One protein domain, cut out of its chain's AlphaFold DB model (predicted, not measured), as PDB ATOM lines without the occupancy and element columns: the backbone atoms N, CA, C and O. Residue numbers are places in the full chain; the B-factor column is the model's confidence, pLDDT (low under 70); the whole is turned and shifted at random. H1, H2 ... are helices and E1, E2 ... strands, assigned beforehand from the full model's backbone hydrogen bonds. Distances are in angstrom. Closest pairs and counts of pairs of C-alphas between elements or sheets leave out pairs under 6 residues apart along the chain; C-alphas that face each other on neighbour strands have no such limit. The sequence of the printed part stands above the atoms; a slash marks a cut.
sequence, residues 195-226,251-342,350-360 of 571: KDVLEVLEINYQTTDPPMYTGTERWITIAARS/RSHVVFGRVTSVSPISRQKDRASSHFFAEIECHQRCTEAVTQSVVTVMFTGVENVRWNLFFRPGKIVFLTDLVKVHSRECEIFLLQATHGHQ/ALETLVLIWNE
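AT A GLANCE: This is residues 195 to 226, 251 to 342 and 350 to 360 of the 571 residues of the protein "CST complex subunit CTC1" of Phytophthora parasitica (UniProt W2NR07). A closed barrel of five strands, E3, E4, E5, E7 and E6 in ring order, has the hairpin E1 and E2 extending it beside E3, E8 paired beside E6, and H1, H2 and H3 packed on its outside. E3 and E6 bend sharply as they wrap round the barrel, and two loops stick out at residues 286 to 291 and 327 to 332. The 135 printed residues hold three named helices and eight named strands in the order H1 E1 E2 H2 E3 E4 E5 H3 E6 E7 E8; the sheet and the class are mixed. The whole is compact, with a radius of gyration of the C-alphas of 14.7 A and spans of 42 by 38 by 30 A.

HOW THE PARTS SIT: H1, residues 195 to 204, is on the barrel, 9.6 A in height over the sheet, over E3, residues 252 to 262, and only just over E2, residues 212 to 215, with 3 C-alphas falling on it. E1, residues 206 to 209, forms an antiparallel hairpin with E2 (N 206 to O 214, 3.2 A), and E2 is antiparallel to E3 (N 213 to O 254, 2.8 A). H2, residues 219 to 226, touches H1 about perpendicular at 82 degrees, the closest C-alphas being those of Val 200 and Ala 223, 7.2 A apart. E3, E4, residues 275 to 281, and E5, residues 294 to 300, form a meander, each strand the antiparallel neighbour of the one before: N 260 to O 279 and N 278 to O 297 are both 2.9 A. H3, residues 302 to 310, is outside the barrel, its closest C-alpha pair with E4 being His 275 and Val 305, 5.9 A. E6, residues 315 to 327, is antiparallel to E3 (N 319 to O 255, 2.8 A). E7, residues 332 to 336, is antiparallel to E6 (N 325 to O 334, 2.8 A) and parallel to E5 (N 298 to O 335, 2.8 A). E8, residues 355 to 359, is antiparallel to E6 (N 318 to O 356, 2.9 A). In H1 and H2 every O i to N i+4 pair is within hydrogen-bond range; in H3 1 of 5 is, beside 5 of 6 O i to N i+3 pairs.

IN THESE COORDINATES: H1 begins at C-alpha 195, (106.764, 81.255, 87.415). E3 is 22.7 A long and bends by 93 degrees at residue 259; E4 is 20.1 A and E5 19.5 A. E6, 26.3 A, bends by 88 degrees at residue 321. E8 ends at C-alpha 359, (117.733, 74.715, 91.978).

THE WHOLE: Residues 227 to 250 and 343 to 349 are not printed, with 20.8 A and 6.0 A between the C-alphas across the cuts. The links E3 to E4 and E4 to E5 are long. The mean pLDDT of the printed part is 83.0, with residues 284 to 292 among those under 70.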
ATOM      1  N   LYS A 195     107.786  80.223  87.635       88.62
ATOM      2  CA  LYS A 195     106.764  81.255  87.415       88.62
ATOM      3  C   LYS A 195     105.554  80.693  86.680       88.62
ATOM      4  O   LYS A 195     104.443  80.872  87.161       88.62
ATOM      5  N   ASP A 196     105.785  79.935  85.608       90.00
ATOM      6  CA  ASP A 196     104.706  79.312  84.831       90.00
ATOM      7  C   ASP A 196     103.843  78.405  85.722       90.00
ATOM      8  O   ASP A 196     102.614  78.419  85.658       90.00
ATOM      9  N   VAL A 197     104.489  77.635  86.606       90.19
ATOM     10  CA  VAL A 197     103.788  76.769  87.563       90.19
ATOM     11  C   VAL A 197     102.970  77.592  88.554       90.19
ATOM     12  O   VAL A 197     101.792  77.308  88.757       90.19
ATOM     13  N   LEU A 198     103.568  78.615  89.162       88.06
ATOM     14  CA  LEU A 198     102.881  79.484  90.118       88.06
ATOM     15  C   LEU A 198     101.656  80.170  89.515       88.06
ATOM     16  O   LEU A 198     100.586  80.123  90.119       88.06
ATOM     17  N   GLU A 199     101.787  80.745  88.320       88.19
ATOM     18  CA  GLU A 199     100.687  81.430  87.634       88.19
ATOM     19  C   GLU A 199      99.499  80.488  87.423       88.19
ATOM     20  O   GLU A 199      98.356  80.807  87.764       88.19
ATOM     21  N   VAL A 200      99.756  79.273  86.940       89.31
ATOM     22  CA  VAL A 200      98.689  78.295  86.714       89.31
ATOM     23  C   VAL A 200      98.100  77.789  88.039       89.31
ATOM     24  O   VAL A 200      96.891  77.540  88.098       89.31
ATOM     25  N   LEU A 201      98.884  77.682  89.117       88.88
ATOM     26  CA  LEU A 201      98.363  77.327  90.442       88.88
ATOM     27  C   LEU A 201      97.434  78.401  91.006       88.88
ATOM     28  O   LEU A 201      96.337  78.069  91.452       88.88
ATOM     29  N   GLU A 202      97.845  79.664  90.969       85.31
ATOM     30  CA  GLU A 202      97.080  80.787  91.521       85.31
ATOM     31  C   GLU A 202      95.763  81.022  90.770       85.31
ATOM     32  O   GLU A 202      94.759  81.393  91.380       85.31
ATOM     33  N   ILE A 203      95.731  80.747  89.462       86.81
ATOM     34  CA  ILE A 203      94.519  80.881  88.642       86.81
ATOM     35  C   ILE A 203      93.526  79.735  88.893       86.81
ATOM     36  O   ILE A 203      92.310  79.959  88.877       86.81
ATOM     37  N   ASN A 204      94.017  78.505  89.084       86.25
ATOM     38  CA  ASN A 204      93.182  77.300  88.975       86.25
ATOM     39  C   ASN A 204      92.947  76.550  90.295       86.25
ATOM     40  O   ASN A 204      92.025  75.733  90.365       86.25
ATOM     41  N   TYR A 205      93.741  76.798  91.338       83.62
ATOM     42  CA  TYR A 205      93.621  76.109  92.624       83.62
ATOM     43  C   TYR A 205      93.176  77.051  93.741       83.62
ATOM     44  O   TYR A 205      93.567  78.211  93.813       83.62
ATOM     45  N   GLN A 206      92.391  76.517  94.677       76.44
ATOM     46  CA  GLN A 206      92.109  77.217  95.927       76.44
ATOM     47  C   GLN A 206      93.295  77.015  96.876       76.44
ATOM     48  O   GLN A 206      93.674  75.870  97.161       76.44
ATOM     49  N   THR A 207      93.857  78.111  97.390       77.31
ATOM     50  CA  THR A 207      94.859  78.082  98.462       77.31
ATOM     51  C   THR A 207      94.342  78.829  99.686       77.31
ATOM     52  O   THR A 207      93.922  79.982  99.606       77.31
ATOM     53  N   THR A 208      94.321  78.142 100.826       66.44
ATOM     54  CA  THR A 208      94.054  78.743 102.140       66.44
ATOM     55  C   THR A 208      95.324  78.840 102.980       66.44
ATOM     56  O   THR A 208      95.389  79.687 103.865       66.44
ATOM     57  N   ASP A 209      96.324  78.002 102.686       75.38
ATOM     58  CA  ASP A 209      97.613  77.961 103.373       75.38
ATOM     59  C   ASP A 209      98.709  77.388 102.440       75.38
ATOM     60  O   ASP A 209      98.777  76.170 102.230       75.38
ATOM     61  N   PRO A 210      99.547  78.240 101.818       78.75
ATOM     62  CA  PRO A 210     100.738  77.797 101.092       78.75
ATOM     63  C   PRO A 210     101.691  77.042 102.031       78.75
ATOM     64  O   PRO A 210     101.818  77.452 103.179       78.75
ATOM     65  N   PRO A 211     102.426  76.003 101.587       88.56
ATOM     66  CA  PRO A 211     102.694  75.604 100.199       88.56
ATOM     67  C   PRO A 211     101.676  74.628  99.581       88.56
ATOM     68  O   PRO A 211     101.945  74.062  98.520       88.56
ATOM     69  N   MET A 212     100.528  74.382 100.224       90.94
ATOM     70  CA  MET A 212      99.533  73.414  99.749       90.94
ATOM     71  C   MET A 212      98.405  74.081  98.947       90.94
ATOM     72  O   MET A 212      97.772  75.045  99.374       90.94
ATOM     73  N   TYR A 213      98.094  73.487  97.800       89.75
ATOM     74  CA  TYR A 213      97.040  73.895  96.879       89.75
ATOM     75  C   TYR A 213      96.055  72.739  96.705       89.75
ATOM     76  O   TYR A 213      96.447  71.569  96.634       89.75
ATOM     77  N   THR A 214      94.757  73.043  96.659       88.25
ATOM     78  CA  THR A 214      93.711  72.011  96.587       88.25
ATOM     79  C   THR A 214      92.750  72.255  95.435       88.25
ATOM     80  O   THR A 214      92.331  73.382  95.177       88.25
ATOM     81  N   GLY A 215      92.425  71.181  94.716       85.25
ATOM     82  CA  GLY A 215      91.596  71.243  93.517       85.25
ATOM     83  C   GLY A 215      90.884  69.925  93.229       85.25
ATOM     84  O   GLY A 215      91.141  68.890  93.851       85.25
ATOM     85  N   THR A 216      89.936  69.964  92.300       82.94
ATOM     86  CA  THR A 216      89.182  68.787  91.831       82.94
ATOM     87  C   THR A 216      89.613  68.326  90.441       82.94
ATOM     88  O   THR A 216      89.322  67.187  90.070       82.94
ATOM     89  N   GLU A 217      90.296  69.187  89.684       82.69
ATOM     90  CA  GLU A 217      90.900  68.868  88.392       82.69
ATOM     91  C   GLU A 217      92.390  68.521  88.551       82.69
ATOM     92  O   GLU A 217      93.058  68.962  89.492       82.69
ATOM     93  N   ARG A 218      92.898  67.681  87.641       84.44
ATOM     94  CA  ARG A 218      94.310  67.283  87.611       84.44
ATOM     95  C   ARG A 218      95.153  68.400  87.017       84.44
ATOM     96  O   ARG A 218      94.740  69.027  86.042       84.44
ATOM     97  N   TRP A 219      96.370  68.554  87.533       86.12
ATOM     98  CA  TRP A 219      97.314  69.551  87.032       86.12
ATOM     99  C   TRP A 219      97.568  69.404  85.532       86.12
ATOM    100  O   TRP A 219      97.448  70.370  84.797       86.12
ATOM    101  N   ILE A 220      97.844  68.180  85.071       84.88
ATOM    102  CA  ILE A 220      98.127  67.868  83.661       84.88
ATOM    103  C   ILE A 220      97.017  68.382  82.729       84.88
ATOM    104  O   ILE A 220      97.294  68.939  81.671       84.88
ATOM    105  N   THR A 221      95.753  68.247  83.140       86.25
ATOM    106  CA  THR A 221      94.605  68.730  82.361       86.25
ATOM    107  C   THR A 221      94.556  70.255  82.303       86.25
ATOM    108  O   THR A 221      94.243  70.816  81.257       86.25
ATOM    109  N   ILE A 222      94.866  70.925  83.412       86.06
ATOM    110  CA  ILE A 222      94.901  72.389  83.495       86.06
ATOM    111  C   ILE A 222      96.073  72.934  82.663       86.06
ATOM    112  O   ILE A 222      95.888  73.833  81.848       86.06
ATOM    113  N   ALA A 223      97.253  72.339  82.824       85.56
ATOM    114  CA  ALA A 223      98.492  72.713  82.153       85.56
ATOM    115  C   ALA A 223      98.428  72.544  80.624       85.56
ATOM    116  O   ALA A 223      99.025  73.326  79.889       85.56
ATOM    117  N   ALA A 224      97.699  71.539  80.126       84.81
ATOM    118  CA  ALA A 224      97.451  71.395  78.693       84.81
ATOM    119  C   ALA A 224      96.624  72.576  78.147       84.81
ATOM    120  O   ALA A 224      97.016  73.205  77.169       84.81
ATOM    121  N   ARG A 225      95.540  72.958  78.841       85.88
ATOM    122  CA  ARG A 225      94.680  74.087  78.432       85.88
ATOM    123  C   ARG A 225      95.419  75.425  78.441       85.88
ATOM    124  O   ARG A 225      95.160  76.263  77.581       85.88
ATOM    125  N   SER A 226      96.325  75.635  79.398       78.75
ATOM    126  CA  SER A 226      97.106  76.876  79.487       78.75
ATOM    127  C   SER A 226      98.161  77.009  78.383       78.75
ATOM    128  O   SER A 226      98.620  78.111  78.121       78.75
ATOM    129  N   ARG A 251      89.290  65.003  95.760       79.00
ATOM    130  CA  ARG A 251      90.182  66.167  95.867       79.00
ATOM    131  C   ARG A 251      91.626  65.727  95.625       79.00
ATOM    132  O   ARG A 251      92.084  64.778  96.268       79.00
ATOM    133  N   SER A 252      92.296  66.417  94.714       81.50
ATOM    134  CA  SER A 252      93.727  66.306  94.452       81.50
ATOM    135  C   SER A 252      94.453  67.405  95.227       81.50
ATOM    136  O   SER A 252      93.934  68.520  95.360       81.50
ATOM    137  N   HIS A 253      95.616  67.070  95.781       90.25
ATOM    138  CA  HIS A 253      96.473  68.025  96.477       90.25
ATOM    139  C   HIS A 253      97.725  68.251  95.642       90.25
ATOM    140  O   HIS A 253      98.277  67.321  95.050       90.25
ATOM    141  N   VAL A 254      98.155  69.500  95.612       92.81
ATOM    142  CA  VAL A 254      99.345  69.949  94.909       92.81
ATOM    143  C   VAL A 254     100.202  70.714  95.908       92.81
ATOM    144  O   VAL A 254      99.671  71.451  96.739       92.81
ATOM    145  N   VAL A 255     101.511  70.505  95.879       93.56
ATOM    146  CA  VAL A 255     102.454  71.184  96.773       93.56
ATOM    147  C   VAL A 255     103.493  71.902  95.932       93.56
ATOM    148  O   VAL A 255     104.103  71.292  95.056       93.56
ATOM    149  N   PHE A 256     103.695  73.187  96.213       93.50
ATOM    150  CA  PHE A 256     104.721  74.007  95.578       93.50
ATOM    151  C   PHE A 256     105.486  74.795  96.636       93.50
ATOM    152  O   PHE A 256     104.896  75.601  97.359       93.50
ATOM    153  N   GLY A 257     106.793  74.568  96.746       91.06
ATOM    154  CA  GLY A 257     107.576  75.197  97.803       91.06
ATOM    155  C   GLY A 257     109.038  74.778  97.853       91.06
ATOM    156  O   GLY A 257     109.534  74.084  96.967       91.06
ATOM    157  N   ARG A 258     109.726  75.215  98.909       89.81
ATOM    158  CA  ARG A 258     111.140  74.928  99.164       89.81
ATOM    159  C   ARG A 258     111.271  73.709 100.071       89.81
ATOM    160  O   ARG A 258     110.603  73.620 101.094       89.81
ATOM    161  N   VAL A 259     112.140  72.773  99.714       89.38
ATOM    162  CA  VAL A 259     112.464  71.608 100.543       89.38
ATOM    163  C   VAL A 259     113.309  72.060 101.730       89.38
ATOM    164  O   VAL A 259     114.347  72.693 101.547       89.38
ATOM    165  N   THR A 260     112.895  71.715 102.945       84.38
ATOM    166  CA  THR A 260     113.615  72.052 104.186       84.38
ATOM    167  C   THR A 260     114.330  70.849 104.781       84.38
ATOM    168  O   THR A 260     115.445  70.974 105.282       84.38
ATOM    169  N   SER A 261     113.720  69.669 104.688       85.69
ATOM    170  CA  SER A 261     114.276  68.411 105.178       85.69
ATOM    171  C   SER A 261     113.875  67.263 104.257       85.69
ATOM    172  O   SER A 261     112.787  67.251 103.678       85.69
ATOM    173  N   VAL A 262     114.776  66.294 104.120       89.31
ATOM    174  CA  VAL A 262     114.565  65.058 103.368       89.31
ATOM    175  C   VAL A 262     115.053  63.930 104.252       89.31
ATOM    176  O   VAL A 262     116.238  63.875 104.585       89.31
ATOM    177  N   SER A 263     114.149  63.039 104.647       88.38
ATOM    178  CA  SER A 263     114.553  61.873 105.414       88.38
ATOM    179  C   SER A 263     115.328  60.907 104.519       88.38
ATOM    180  O   SER A 263     115.026  60.775 103.326       88.38
ATOM    181  N   PRO A 264     116.258  60.130 105.083       84.88
ATOM    182  CA  PRO A 264     116.775  58.959 104.399       84.88
ATOM    183  C   PRO A 264     115.666  57.962 104.048       84.88
ATOM    184  O   PRO A 264     114.579  57.973 104.639       84.88
ATOM    185  N   ILE A 265     115.973  57.046 103.132       85.75
ATOM    186  CA  ILE A 265     115.050  55.981 102.743       85.75
ATOM    187  C   ILE A 265     114.946  54.945 103.865       85.75
ATOM    188  O   ILE A 265     115.894  54.220 104.180       85.75
ATOM    189  N   SER A 266     113.745  54.808 104.421       84.94
ATOM    190  CA  SER A 266     113.373  53.677 105.262       84.94
ATOM    191  C   SER A 266     113.120  52.456 104.370       84.94
ATOM    192  O   SER A 266     112.014  52.253 103.859       84.94
ATOM    193  N   ARG A 267     114.155  51.628 104.185       78.12
ATOM    194  CA  ARG A 267     114.070  50.368 103.429       78.12
ATOM    195  C   ARG A 267     113.354  49.297 104.250       78.12
ATOM    196  O   ARG A 267     113.853  48.847 105.282       78.12
ATOM    197  N   GLN A 268     112.191  48.878 103.772       80.00
ATOM    198  CA  GLN A 268     111.372  47.837 104.388       80.00
ATOM    199  C   GLN A 268     111.573  46.489 103.680       80.00
ATOM    200  O   GLN A 268     112.162  46.420 102.601       80.00
ATOM    201  N   LYS A 269     111.100  45.388 104.285       71.50
ATOM    202  CA  LYS A 269     111.228  44.042 103.683       71.50
ATOM    203  C   LYS A 269     110.511  43.931 102.335       71.50
ATOM    204  O   LYS A 269     110.979  43.199 101.467       71.50
ATOM    205  N   ASP A 270     109.391  44.632 102.181       77.19
ATOM    206  CA  ASP A 270     108.639  44.699 100.933       77.19
ATOM    207  C   ASP A 270     108.989  45.982 100.158       77.19
ATOM    208  O   ASP A 270     108.961  47.094 100.701       77.19
ATOM    209  N   ARG A 271     109.278  45.802  98.862       69.62
ATOM    210  CA  ARG A 271     109.526  46.843  97.854       69.62
ATOM    211  C   ARG A 271     108.465  47.944  97.911       69.62
ATOM    212  O   ARG A 271     108.800  49.125  97.862       69.62
ATOM    213  N   ALA A 272     107.197  47.561  98.047       76.19
ATOM    214  CA  ALA A 272     106.070  48.492  98.036       76.19
ATOM    215  C   ALA A 272     105.990  49.369  99.300       76.19
ATOM    216  O   ALA A 272     105.412  50.454  99.265       76.19
ATOM    217  N   SER A 273     106.594  48.914 100.400       80.38
ATOM    218  CA  SER A 273     106.518  49.556 101.721       80.38
ATOM    219  C   SER A 273     107.717  50.445 102.069       80.38
ATOM    220  O   SER A 273     107.702  51.138 103.089       80.38
ATOM    221  N   SER A 274     108.764  50.439 101.238       87.00
ATOM    222  CA  SER A 274     109.899  51.350 101.418       87.00
ATOM    223  C   SER A 274     109.461  52.785 101.151       87.00
ATOM    224  O   SER A 274     108.712  53.029 100.204       87.00
ATOM    225  N   HIS A 275     109.911  53.723 101.982       88.94
ATOM    226  CA  HIS A 275     109.446  55.106 101.917       88.94
ATOM    227  C   HIS A 275     110.485  56.115 102.416       88.94
ATOM    228  O   HIS A 275     111.409  55.759 103.149       88.94
ATOM    229  N   PHE A 276     110.308  57.378 102.036       91.62
ATOM    230  CA  PHE A 276     110.991  58.529 102.630       91.62
ATOM    231  C   PHE A 276     110.023  59.716 102.750       91.62
ATOM    232  O   PHE A 276     108.954  59.725 102.131       91.62
ATOM    233  N   PHE A 277     110.399  60.709 103.550       92.12
ATOM    234  CA  PHE A 277     109.625  61.923 103.787       92.12
ATOM    235  C   PHE A 277     110.379  63.153 103.284       92.12
ATOM    236  O   PHE A 277     111.595  63.247 103.443       92.12
ATOM    237  N   ALA A 278     109.647  64.108 102.719       93.50
ATOM    238  CA  ALA A 278     110.142  65.443 102.408       93.50
ATOM    239  C   ALA A 278     109.286  66.485 103.139       93.50
ATOM    240  O   ALA A 278     108.057  66.448 103.057       93.50
ATOM    241  N   GLU A 279     109.934  67.398 103.857       91.38
ATOM    242  CA  GLU A 279     109.308  68.582 104.450       91.38
ATOM    243  C   GLU A 279     109.452  69.748 103.463       91.38
ATOM    244  O   GLU A 279     110.549  70.023 102.966       91.38
ATOM    245  N   ILE A 280     108.334  70.395 103.135       91.31
ATOM    246  CA  ILE A 280     108.262  71.466 102.138       91.31
ATOM    247  C   ILE A 280     107.611  72.684 102.781       91.31
ATOM    248  O   ILE A 280     106.515  72.580 103.329       91.31
ATOM    249  N   GLU A 281     108.265  73.834 102.694       88.56
ATOM    250  CA  GLU A 281     107.757  75.115 103.181       88.56
ATOM    251  C   GLU A 281     107.353  76.046 102.030       88.56
ATOM    252  O   GLU A 281     107.769  75.877 100.879       88.56
ATOM    253  N   CYS A 282     106.567  77.076 102.337       85.12
ATOM    254  CA  CYS A 282     106.251  78.124 101.370       85.12
ATOM    255  C   CYS A 282     107.490  78.972 101.023       85.12
ATOM    256  O   CYS A 282     108.061  79.629 101.886       85.12
ATOM    257  N   HIS A 283     107.849  79.024  99.736       72.00
ATOM    258  CA  HIS A 283     108.996  79.800  99.239       72.00
ATOM    259  C   HIS A 283     108.751  81.326  99.206       72.00
ATOM    260  O   HIS A 283     109.685  82.109  99.340       72.00
ATOM    261  N   GLN A 284     107.501  81.775  99.037       63.38
ATOM    262  CA  GLN A 284     107.177  83.171  98.691       63.38
ATOM    263  C   GLN A 284     106.972  84.125  99.885       63.38
ATOM    264  O   GLN A 284     106.819  85.328  99.679       63.38
ATOM    265  N   ARG A 285     106.962  83.642 101.135       52.66
ATOM    266  CA  ARG A 285     106.696  84.475 102.326       52.66
ATOM    267  C   ARG A 285     107.894  84.494 103.270       52.66
ATOM    268  O   ARG A 285     107.884  83.840 104.306       52.66
ATOM    269  N   CYS A 286     108.921  85.255 102.905       46.56
ATOM    270  CA  CYS A 286     110.131  85.421 103.713       46.56
ATOM    271  C   CYS A 286     110.388  86.896 104.064       46.56
ATOM    272  O   CYS A 286     111.505  87.383 103.920       46.56
ATOM    273  N   THR A 287     109.347  87.636 104.468       42.50
ATOM    274  CA  THR A 287     109.516  89.047 104.856       42.50
ATOM    275  C   THR A 287     109.159  89.392 106.293       42.50
ATOM    276  O   THR A 287     109.824  90.268 106.823       42.50
ATOM    277  N   GLU A 288     108.251  88.714 106.998       41.56
ATOM    278  CA  GLU A 288     107.986  89.028 108.416       41.56
ATOM    279  C   GLU A 288     107.554  87.784 109.201       41.56
ATOM    280  O   GLU A 288     107.135  86.795 108.605       41.56
ATOM    281  N   ALA A 289     107.703  87.846 110.530       42.28
ATOM    282  CA  ALA A 289     107.605  86.789 111.544       42.28
ATOM    283  C   ALA A 289     106.250  86.039 111.632       42.28
ATOM    284  O   ALA A 289     105.638  85.945 112.695       42.28
ATOM    285  N   VAL A 290     105.781  85.483 110.519       48.75
ATOM    286  CA  VAL A 290     104.649  84.560 110.445       48.75
ATOM    287  C   VAL A 290     105.197  83.142 110.559       48.75
ATOM    288  O   VAL A 290     106.190  82.797 109.920       48.75
ATOM    289  N   THR A 291     104.559  82.309 111.381       53.28
ATOM    290  CA  THR A 291     104.839  80.869 111.458       53.28
ATOM    291  C   THR A 291     104.828  80.268 110.053       53.28
ATOM    292  O   THR A 291     103.787  80.264 109.396       53.28
ATOM    293  N   GLN A 292     105.985  79.800 109.580       62.00
ATOM    294  CA  GLN A 292     106.113  79.176 108.265       62.00
ATOM    295  C   GLN A 292     105.305  77.874 108.248       62.00
ATOM    296  O   GLN A 292     105.539  76.983 109.065       62.00
ATOM    297  N   SER A 293     104.338  77.772 107.334       76.75
ATOM    298  CA  SER A 293     103.595  76.531 107.122       76.75
ATOM    299  C   SER A 293     104.496  75.520 106.413       76.75
ATOM    300  O   SER A 293     105.113  75.825 105.385       76.75
ATOM    301  N   VAL A 294     104.599  74.326 106.998       85.69
ATOM    302  CA  VAL A 294     105.403  73.208 106.497       85.69
ATOM    303  C   VAL A 294     104.480  72.028 106.239       85.69
ATOM    304  O   VAL A 294     103.669  71.649 107.084       85.69
ATOM    305  N   VAL A 295     104.629  71.422 105.069       89.62
ATOM    306  CA  VAL A 295     103.870  70.251 104.639       89.62
ATOM    307  C   VAL A 295     104.818  69.073 104.494       89.62
ATOM    308  O   VAL A 295     105.815  69.146 103.779       89.62
ATOM    309  N   THR A 296     104.487  67.961 105.145       91.38
ATOM    310  CA  THR A 296     105.224  66.703 105.001       91.38
ATOM    311  C   THR A 296     104.581  65.833 103.926       91.38
ATOM    312  O   THR A 296     103.392  65.498 104.001       91.38
ATOM    313  N   VAL A 297     105.380  65.432 102.938       94.12
ATOM    314  CA  VAL A 297     104.979  64.530 101.855       94.12
ATOM    315  C   VAL A 297     105.739  63.212 101.974       94.12
ATOM    316  O   VAL A 297     106.963  63.192 102.092       94.12
ATOM    317  N   MET A 298     105.009  62.101 101.936       93.94
ATOM    318  CA  MET A 298     105.540  60.743 101.962       93.94
ATOM    319  C   MET A 298     105.624  60.170 100.546       93.94
ATOM    320  O   MET A 298     104.620  60.072  99.836       93.94
ATOM    321  N   PHE A 299     106.810  59.713 100.165       93.19
ATOM    322  CA  PHE A 299     107.053  58.957  98.940       93.19
ATOM    323  C   PHE A 299     107.172  57.484  99.307       93.19
ATOM    324  O   PHE A 299     108.043  57.123 100.091       93.19
ATOM    325  N   THR A 300     106.298  56.633  98.769       89.81
ATOM    326  CA  THR A 300     106.248  55.202  99.112       89.81
ATOM    327  C   THR A 300     106.254  54.319  97.871       89.81
ATOM    328  O   THR A 300     105.604  54.637  96.872       89.81
ATOM    329  N   GLY A 301     106.954  53.190  97.959       87.19
ATOM    330  CA  GLY A 301     107.177  52.247  96.866       87.19
ATOM    331  C   GLY A 301     108.426  52.573  96.044       87.19
ATOM    332  O   GLY A 301     108.867  53.717  95.997       87.19
ATOM    333  N   VAL A 302     108.992  51.555  95.384       82.88
ATOM    334  CA  VAL A 302     110.289  51.624  94.669       82.88
ATOM    335  C   VAL A 302     110.373  52.789  93.684       82.88
ATOM    336  O   VAL A 302     111.361  53.513  93.676       82.88
ATOM    337  N   GLU A 303     109.328  52.994  92.886       84.38
ATOM    338  CA  GLU A 303     109.302  54.058  91.876       84.38
ATOM    339  C   GLU A 303     109.298  55.456  92.502       84.38
ATOM    340  O   GLU A 303     109.919  56.374  91.982       84.38
ATOM    341  N   ASN A 304     108.668  55.612  93.667       88.75
ATOM    342  CA  ASN A 304     108.626  56.895  94.354       88.75
ATOM    343  C   ASN A 304     109.883  57.151  95.191       88.75
ATOM    344  O   ASN A 304     110.325  58.292  95.271       88.75
ATOM    345  N   VAL A 305     110.479  56.122  95.811       88.81
ATOM    346  CA  VAL A 305     111.693  56.305  96.633       88.81
ATOM    347  C   VAL A 305     112.912  56.709  95.810       88.81
ATOM    348  O   VAL A 305     113.795  57.375  96.341       88.81
ATOM    349  N   ARG A 306     112.925  56.392  94.508       90.00
ATOM    350  CA  ARG A 306     113.917  56.863  93.528       90.00
ATOM    351  C   ARG A 306     114.082  58.382  93.517       90.00
ATOM    352  O   ARG A 306     115.195  58.877  93.355       90.00
ATOM    353  N   TRP A 307     112.998  59.126  93.763       91.25
ATOM    354  CA  TRP A 307     113.042  60.586  93.815       91.25
ATOM    355  C   TRP A 307     113.930  61.126  94.936       91.25
ATOM    356  O   TRP A 307     114.426  62.240  94.799       91.25
ATOM    357  N   ASN A 308     114.200  60.350  95.994       90.94
ATOM    358  CA  ASN A 308     115.054  60.767  97.111       90.94
ATOM    359  C   ASN A 308     116.404  61.334  96.640       90.94
ATOM    360  O   ASN A 308     116.872  62.323  97.191       90.94
ATOM    361  N   LEU A 309     116.968  60.769  95.564       89.75
ATOM    362  CA  LEU A 309     118.244  61.183  94.980       89.75
ATOM    363  C   LEU A 309     118.282  62.663  94.546       89.75
ATOM    364  O   LEU A 309     119.346  63.288  94.575       89.75
ATOM    365  N   PHE A 310     117.142  63.219  94.131       91.88
ATOM    366  CA  PHE A 310     117.036  64.578  93.588       91.88
ATOM    367  C   PHE A 310     116.556  65.607  94.615       91.88
ATOM    368  O   PHE A 310     116.656  66.815  94.388       91.88
ATOM    369  N   PHE A 311     116.021  65.141  95.743       91.00
ATOM    370  CA  PHE A 311     115.549  66.007  96.812       91.00
ATOM    371  C   PHE A 311     116.708  66.415  97.707       91.00
ATOM    372  O   PHE A 311     117.451  65.577  98.210       91.00
ATOM    373  N   ARG A 312     116.834  67.722  97.947       87.50
ATOM    374  CA  ARG A 312     117.793  68.292  98.898       87.50
ATOM    375  C   ARG A 312     117.208  69.517  99.573       87.50
ATOM    376  O   ARG A 312     116.444  70.232  98.920       87.50
ATOM    377  N   PRO A 313     117.598  69.807 100.825       86.12
ATOM    378  CA  PRO A 313     117.320  71.096 101.438       86.12
ATOM    379  C   PRO A 313     117.720  72.252 100.506       86.12
ATOM    380  O   PRO A 313     118.796  72.231  99.907       86.12
ATOM    381  N   GLY A 314     116.828  73.229 100.344       82.62
ATOM    382  CA  GLY A 314     116.993  74.374  99.445       82.62
ATOM    383  C   GLY A 314     116.507  74.163  98.007       82.62
ATOM    384  O   GLY A 314     116.460  75.121  97.250       82.62
ATOM    385  N   LYS A 315     116.109  72.960  97.575       88.69
ATOM    386  CA  LYS A 315     115.483  72.800  96.244       88.69
ATOM    387  C   LYS A 315     114.063  73.358  96.242       88.69
ATOM    388  O   LYS A 315     113.341  73.196  97.223       88.69
ATOM    389  N   ILE A 316     113.637  73.939  95.122       91.88
ATOM    390  CA  ILE A 316     112.227  74.267  94.889       91.88
ATOM    391  C   ILE A 316     111.579  73.083  94.188       91.88
ATOM    392  O   ILE A 316     112.120  72.582  93.203       91.88
ATOM    393  N   VAL A 317     110.438  72.629  94.694       94.06
ATOM    394  CA  VAL A 317     109.735  71.455  94.179       94.06
ATOM    395  C   VAL A 317     108.279  71.759  93.886       94.06
ATOM    396  O   VAL A 317     107.631  72.546  94.579       94.06
ATOM    397  N   PHE A 318     107.766  71.079  92.869       94.25
ATOM    398  CA  PHE A 318     106.362  71.040  92.514       94.25
ATOM    399  C   PHE A 318     105.893  69.591  92.432       94.25
ATOM    400  O   PHE A 318     106.426  68.812  91.641       94.25
ATOM    401  N   LEU A 319     104.905  69.243  93.255       94.56
ATOM    402  CA  LEU A 319     104.377  67.890  93.398       94.56
ATOM    403  C   LEU A 319     102.878  67.884  93.132       94.56
ATOM    404  O   LEU A 319     102.133  68.603  93.801       94.56
ATOM    405  N   THR A 320     102.424  67.048  92.202       91.88
ATOM    406  CA  THR A 320     101.009  66.980  91.808       91.88
ATOM    407  C   THR A 320     100.338  65.682  92.228       91.88
ATOM    408  O   THR A 320     100.986  64.701  92.599       91.88
ATOM    409  N   ASP A 321      99.007  65.661  92.117       88.38
ATOM    410  CA  ASP A 321      98.203  64.445  92.255       88.38
ATOM    411  C   ASP A 321      98.458  63.696  93.578       88.38
ATOM    412  O   ASP A 321      98.389  62.468  93.656       88.38
ATOM    413  N   LEU A 322      98.732  64.453  94.648       91.94
ATOM    414  CA  LEU A 322      98.956  63.924  95.988       91.94
ATOM    415  C   LEU A 322      97.627  63.570  96.657       91.94
ATOM    416  O   LEU A 322      96.601  64.253  96.518       91.94
ATOM    417  N   VAL A 323      97.658  62.510  97.461       89.69
ATOM    418  CA  VAL A 323      96.503  62.058  98.241       89.69
ATOM    419  C   VAL A 323      96.747  62.253  99.728       89.69
ATOM    420  O   VAL A 323      97.809  61.931 100.248       89.69
ATOM    421  N   LYS A 324      95.731  62.750 100.434       89.69
ATOM    422  CA  LYS A 324      95.756  62.831 101.894       89.69
ATOM    423  C   LYS A 324      95.501  61.445 102.486       89.69
ATOM    424  O   LYS A 324      94.464  60.838 102.206       89.69
ATOM    425  N   VAL A 325      96.429  60.967 103.303       88.12
ATOM    426  CA  VAL A 325      96.362  59.681 104.007       88.12
ATOM    427  C   VAL A 325      96.459  59.905 105.510       88.12
ATOM    428  O   VAL A 325      97.042  60.884 105.963       88.12
ATOM    429  N   HIS A 326      95.852  59.016 106.289       85.00
ATOM    430  CA  HIS A 326      95.921  59.051 107.747       85.00
ATOM    431  C   HIS A 326      96.845  57.935 108.232       85.00
ATOM    432  O   HIS A 326      96.528  56.756 108.047       85.00
ATOM    433  N   SER A 327      97.965  58.297 108.856       81.81
ATOM    434  CA  SER A 327      98.822  57.338 109.549       81.81
ATOM    435  C   SER A 327      98.161  56.944 110.864       81.81
ATOM    436  O   SER A 327      97.937  57.786 111.728       81.81
ATOM    437  N   ARG A 328      97.838  55.657 111.021       81.69
ATOM    438  CA  ARG A 328      97.282  55.127 112.278       81.69
ATOM    439  C   ARG A 328      98.323  55.047 113.389       81.69
ATOM    440  O   ARG A 328      97.959  55.158 114.546       81.69
ATOM    441  N   GLU A 329      99.588  54.835 113.037       77.00
ATOM    442  CA  GLU A 329     100.672  54.665 114.012       77.00
ATOM    443  C   GLU A 329     101.039  55.983 114.691       77.00
ATOM    444  O   GLU A 329     101.354  56.005 115.876       77.00
ATOM    445  N   CYS A 330     100.982  57.078 113.933       74.75
ATOM    446  CA  CYS A 330     101.351  58.404 114.415       74.75
ATOM    447  C   CYS A 330     100.136  59.309 114.669       74.75
ATOM    448  O   CYS A 330     100.323  60.429 115.117       74.75
ATOM    449  N   GLU A 331      98.920  58.854 114.343       81.50
ATOM    450  CA  GLU A 331      97.670  59.634 114.421       81.50
ATOM    451  C   GLU A 331      97.737  60.998 113.706       81.50
ATOM    452  O   GLU A 331      97.153  61.992 114.133       81.50
ATOM    453  N   ILE A 332      98.447  61.046 112.575       82.69
ATOM    454  CA  ILE A 332      98.623  62.260 111.766       82.69
ATOM    455  C   ILE A 332      98.132  62.060 110.339       82.69
ATOM    456  O   ILE A 332      98.213  60.972 109.758       82.69
ATOM    457  N   PHE A 333      97.659  63.150 109.738       84.00
ATOM    458  CA  PHE A 333      97.426  63.202 108.303       84.00
ATOM    459  C   PHE A 333      98.695  63.616 107.567       84.00
ATOM    460  O   PHE A 333      99.357  64.574 107.949       84.00
ATOM    461  N   LEU A 334      98.977  62.919 106.475       88.50
ATOM    462  CA  LEU A 334     100.138  63.129 105.622       88.50
ATOM    463  C   LEU A 334      99.662  63.253 104.176       88.50
ATOM    464  O   LEU A 334      98.628  62.684 103.805       88.50
ATOM    465  N   LEU A 335     100.414  63.962 103.341       92.62
ATOM    466  CA  LEU A 335     100.264  63.829 101.896       92.62
ATOM    467  C   LEU A 335     101.133  62.672 101.416       92.62
ATOM    468  O   LEU A 335     102.253  62.500 101.885       92.62
ATOM    469  N   GLN A 336     100.624  61.875 100.485       92.56
ATOM    470  CA  GLN A 336     101.336  60.739  99.917       92.56
ATOM    471  C   GLN A 336     101.394  60.860  98.394       92.56
ATOM    472  O   GLN A 336     100.372  61.133  97.752       92.56
ATOM    473  N   ALA A 337     102.583  60.626  97.834       92.00
ATOM    474  CA  ALA A 337     102.803  60.524  96.397       92.00
ATOM    475  C   ALA A 337     102.048  59.323  95.810       92.00
ATOM    476  O   ALA A 337     101.982  58.244  96.414       92.00
ATOM    477  N   THR A 338     101.461  59.510  94.633       88.00
ATOM    478  CA  THR A 338     100.715  58.468  93.925       88.00
ATOM    479  C   THR A 338     101.559  57.867  92.813       88.00
ATOM    480  O   THR A 338     102.368  58.546  92.188       88.00
ATOM    481  N   HIS A 339     101.376  56.569  92.580       81.31
ATOM    482  CA  HIS A 339     102.027  55.853  91.492       81.31
ATOM    483  C   HIS A 339     100.966  55.290  90.546       81.31
ATOM    484  O   HIS A 339      99.986  54.683  90.996       81.31
ATOM    485  N   GLY A 340     101.172  55.488  89.245       70.00
ATOM    486  CA  GLY A 340     100.238  55.085  88.206       70.00
ATOM    487  C   GLY A 340     100.157  53.564  88.058       70.00
ATOM    488  O   GLY A 340     100.844  52.976  87.232       70.00
ATOM    489  N   HIS A 341      99.288  52.893  88.817       55.66
ATOM    490  CA  HIS A 341      98.923  51.509  88.514       55.66
ATOM    491  C   HIS A 341      97.767  51.466  87.514       55.66
ATOM    492  O   HIS A 341      96.614  51.719  87.864       55.66
ATOM    493  N   GLN A 342      98.070  51.083  86.270       44.78
ATOM    494  CA  GLN A 342      97.053  50.611  85.333       44.78
ATOM    495  C   GLN A 342      96.493  49.287  85.863       44.78
ATOM    496  O   GLN A 342      97.082  48.225  85.674       44.78
ATOM    497  N   ALA A 350      95.091  56.293  85.991       66.31
ATOM    498  CA  ALA A 350      95.762  56.176  87.269       66.31
ATOM    499  C   ALA A 350      96.374  57.536  87.639       66.31
ATOM    500  O   ALA A 350      96.958  58.214  86.793       66.31
ATOM    501  N   LEU A 351      96.207  57.948  88.899       73.88
ATOM    502  CA  LEU A 351      96.900  59.124  89.418       73.88
ATOM    503  C   LEU A 351      98.388  58.802  89.515       73.88
ATOM    504  O   LEU A 351      98.767  57.762  90.056       73.88
ATOM    505  N   GLU A 352      99.201  59.705  88.991       84.62
ATOM    506  CA  GLU A 352     100.650  59.626  89.032       84.62
ATOM    507  C   GLU A 352     101.180  61.000  89.418       84.62
ATOM    508  O   GLU A 352     100.805  62.012  88.819       84.62
ATOM    509  N   THR A 353     102.008  61.035  90.457       88.44
ATOM    510  CA  THR A 353     102.613  62.273  90.932       88.44
ATOM    511  C   THR A 353     103.696  62.722  89.958       88.44
ATOM    512  O   THR A 353     104.719  62.059  89.811       88.44
ATOM    513  N   LEU A 354     103.481  63.880  89.329       89.06
ATOM    514  CA  LEU A 354     104.528  64.603  88.614       89.06
ATOM    515  C   LEU A 354     105.430  65.293  89.640       89.06
ATOM    516  O   LEU A 354     104.937  65.890  90.601       89.06
ATOM    517  N   VAL A 355     106.739  65.223  89.411       91.44
ATOM    518  CA  VAL A 355     107.760  65.856  90.247       91.44
ATOM    519  C   VAL A 355     108.592  66.783  89.370       91.44
ATOM    520  O   VAL A 355     109.360  66.316  88.532       91.44
ATOM    521  N   LEU A 356     108.458  68.095  89.569       91.62
ATOM    522  CA  LEU A 356     109.370  69.084  88.983       91.62
ATOM    523  C   LEU A 356     110.255  69.657  90.087       91.62
ATOM    524  O   LEU A 356     109.777  69.955  91.183       91.62
ATOM    525  N   ILE A 357     111.551  69.782  89.805       91.25
ATOM    526  CA  ILE A 357     112.561  70.220  90.771       91.25
ATOM    527  C   ILE A 357     113.434  71.273  90.110       91.25
ATOM    528  O   ILE A 357     113.955  71.063  89.015       91.25
ATOM    529  N   TRP A 358     113.645  72.381  90.809       89.62
ATOM    530  CA  TRP A 358     114.557  73.434  90.397       89.62
ATOM    531  C   TRP A 358     115.571  73.719  91.497       89.62
ATOM    532  O   TRP A 358     115.294  73.616  92.696       89.62
ATOM    533  N   ASN A 359     116.757  74.139  91.070       83.69
ATOM    534  CA  ASN A 359     117.733  74.715  91.978       83.69
ATOM    535  C   ASN A 359     117.222  76.092  92.396       83.69
ATOM    536  O   ASN A 359     116.893  76.913  91.537       83.69
ATOM    537  N   GLU A 360     117.148  76.354  93.698       70.06
ATOM    538  CA  GLU A 360     116.931  77.716  94.167       70.06
ATOM    539  C   GLU A 360     118.118  78.581  93.703       70.06
ATOM    540  O   GLU A 360     119.271  78.135  93.793       70.06
TER     541      GLU A 360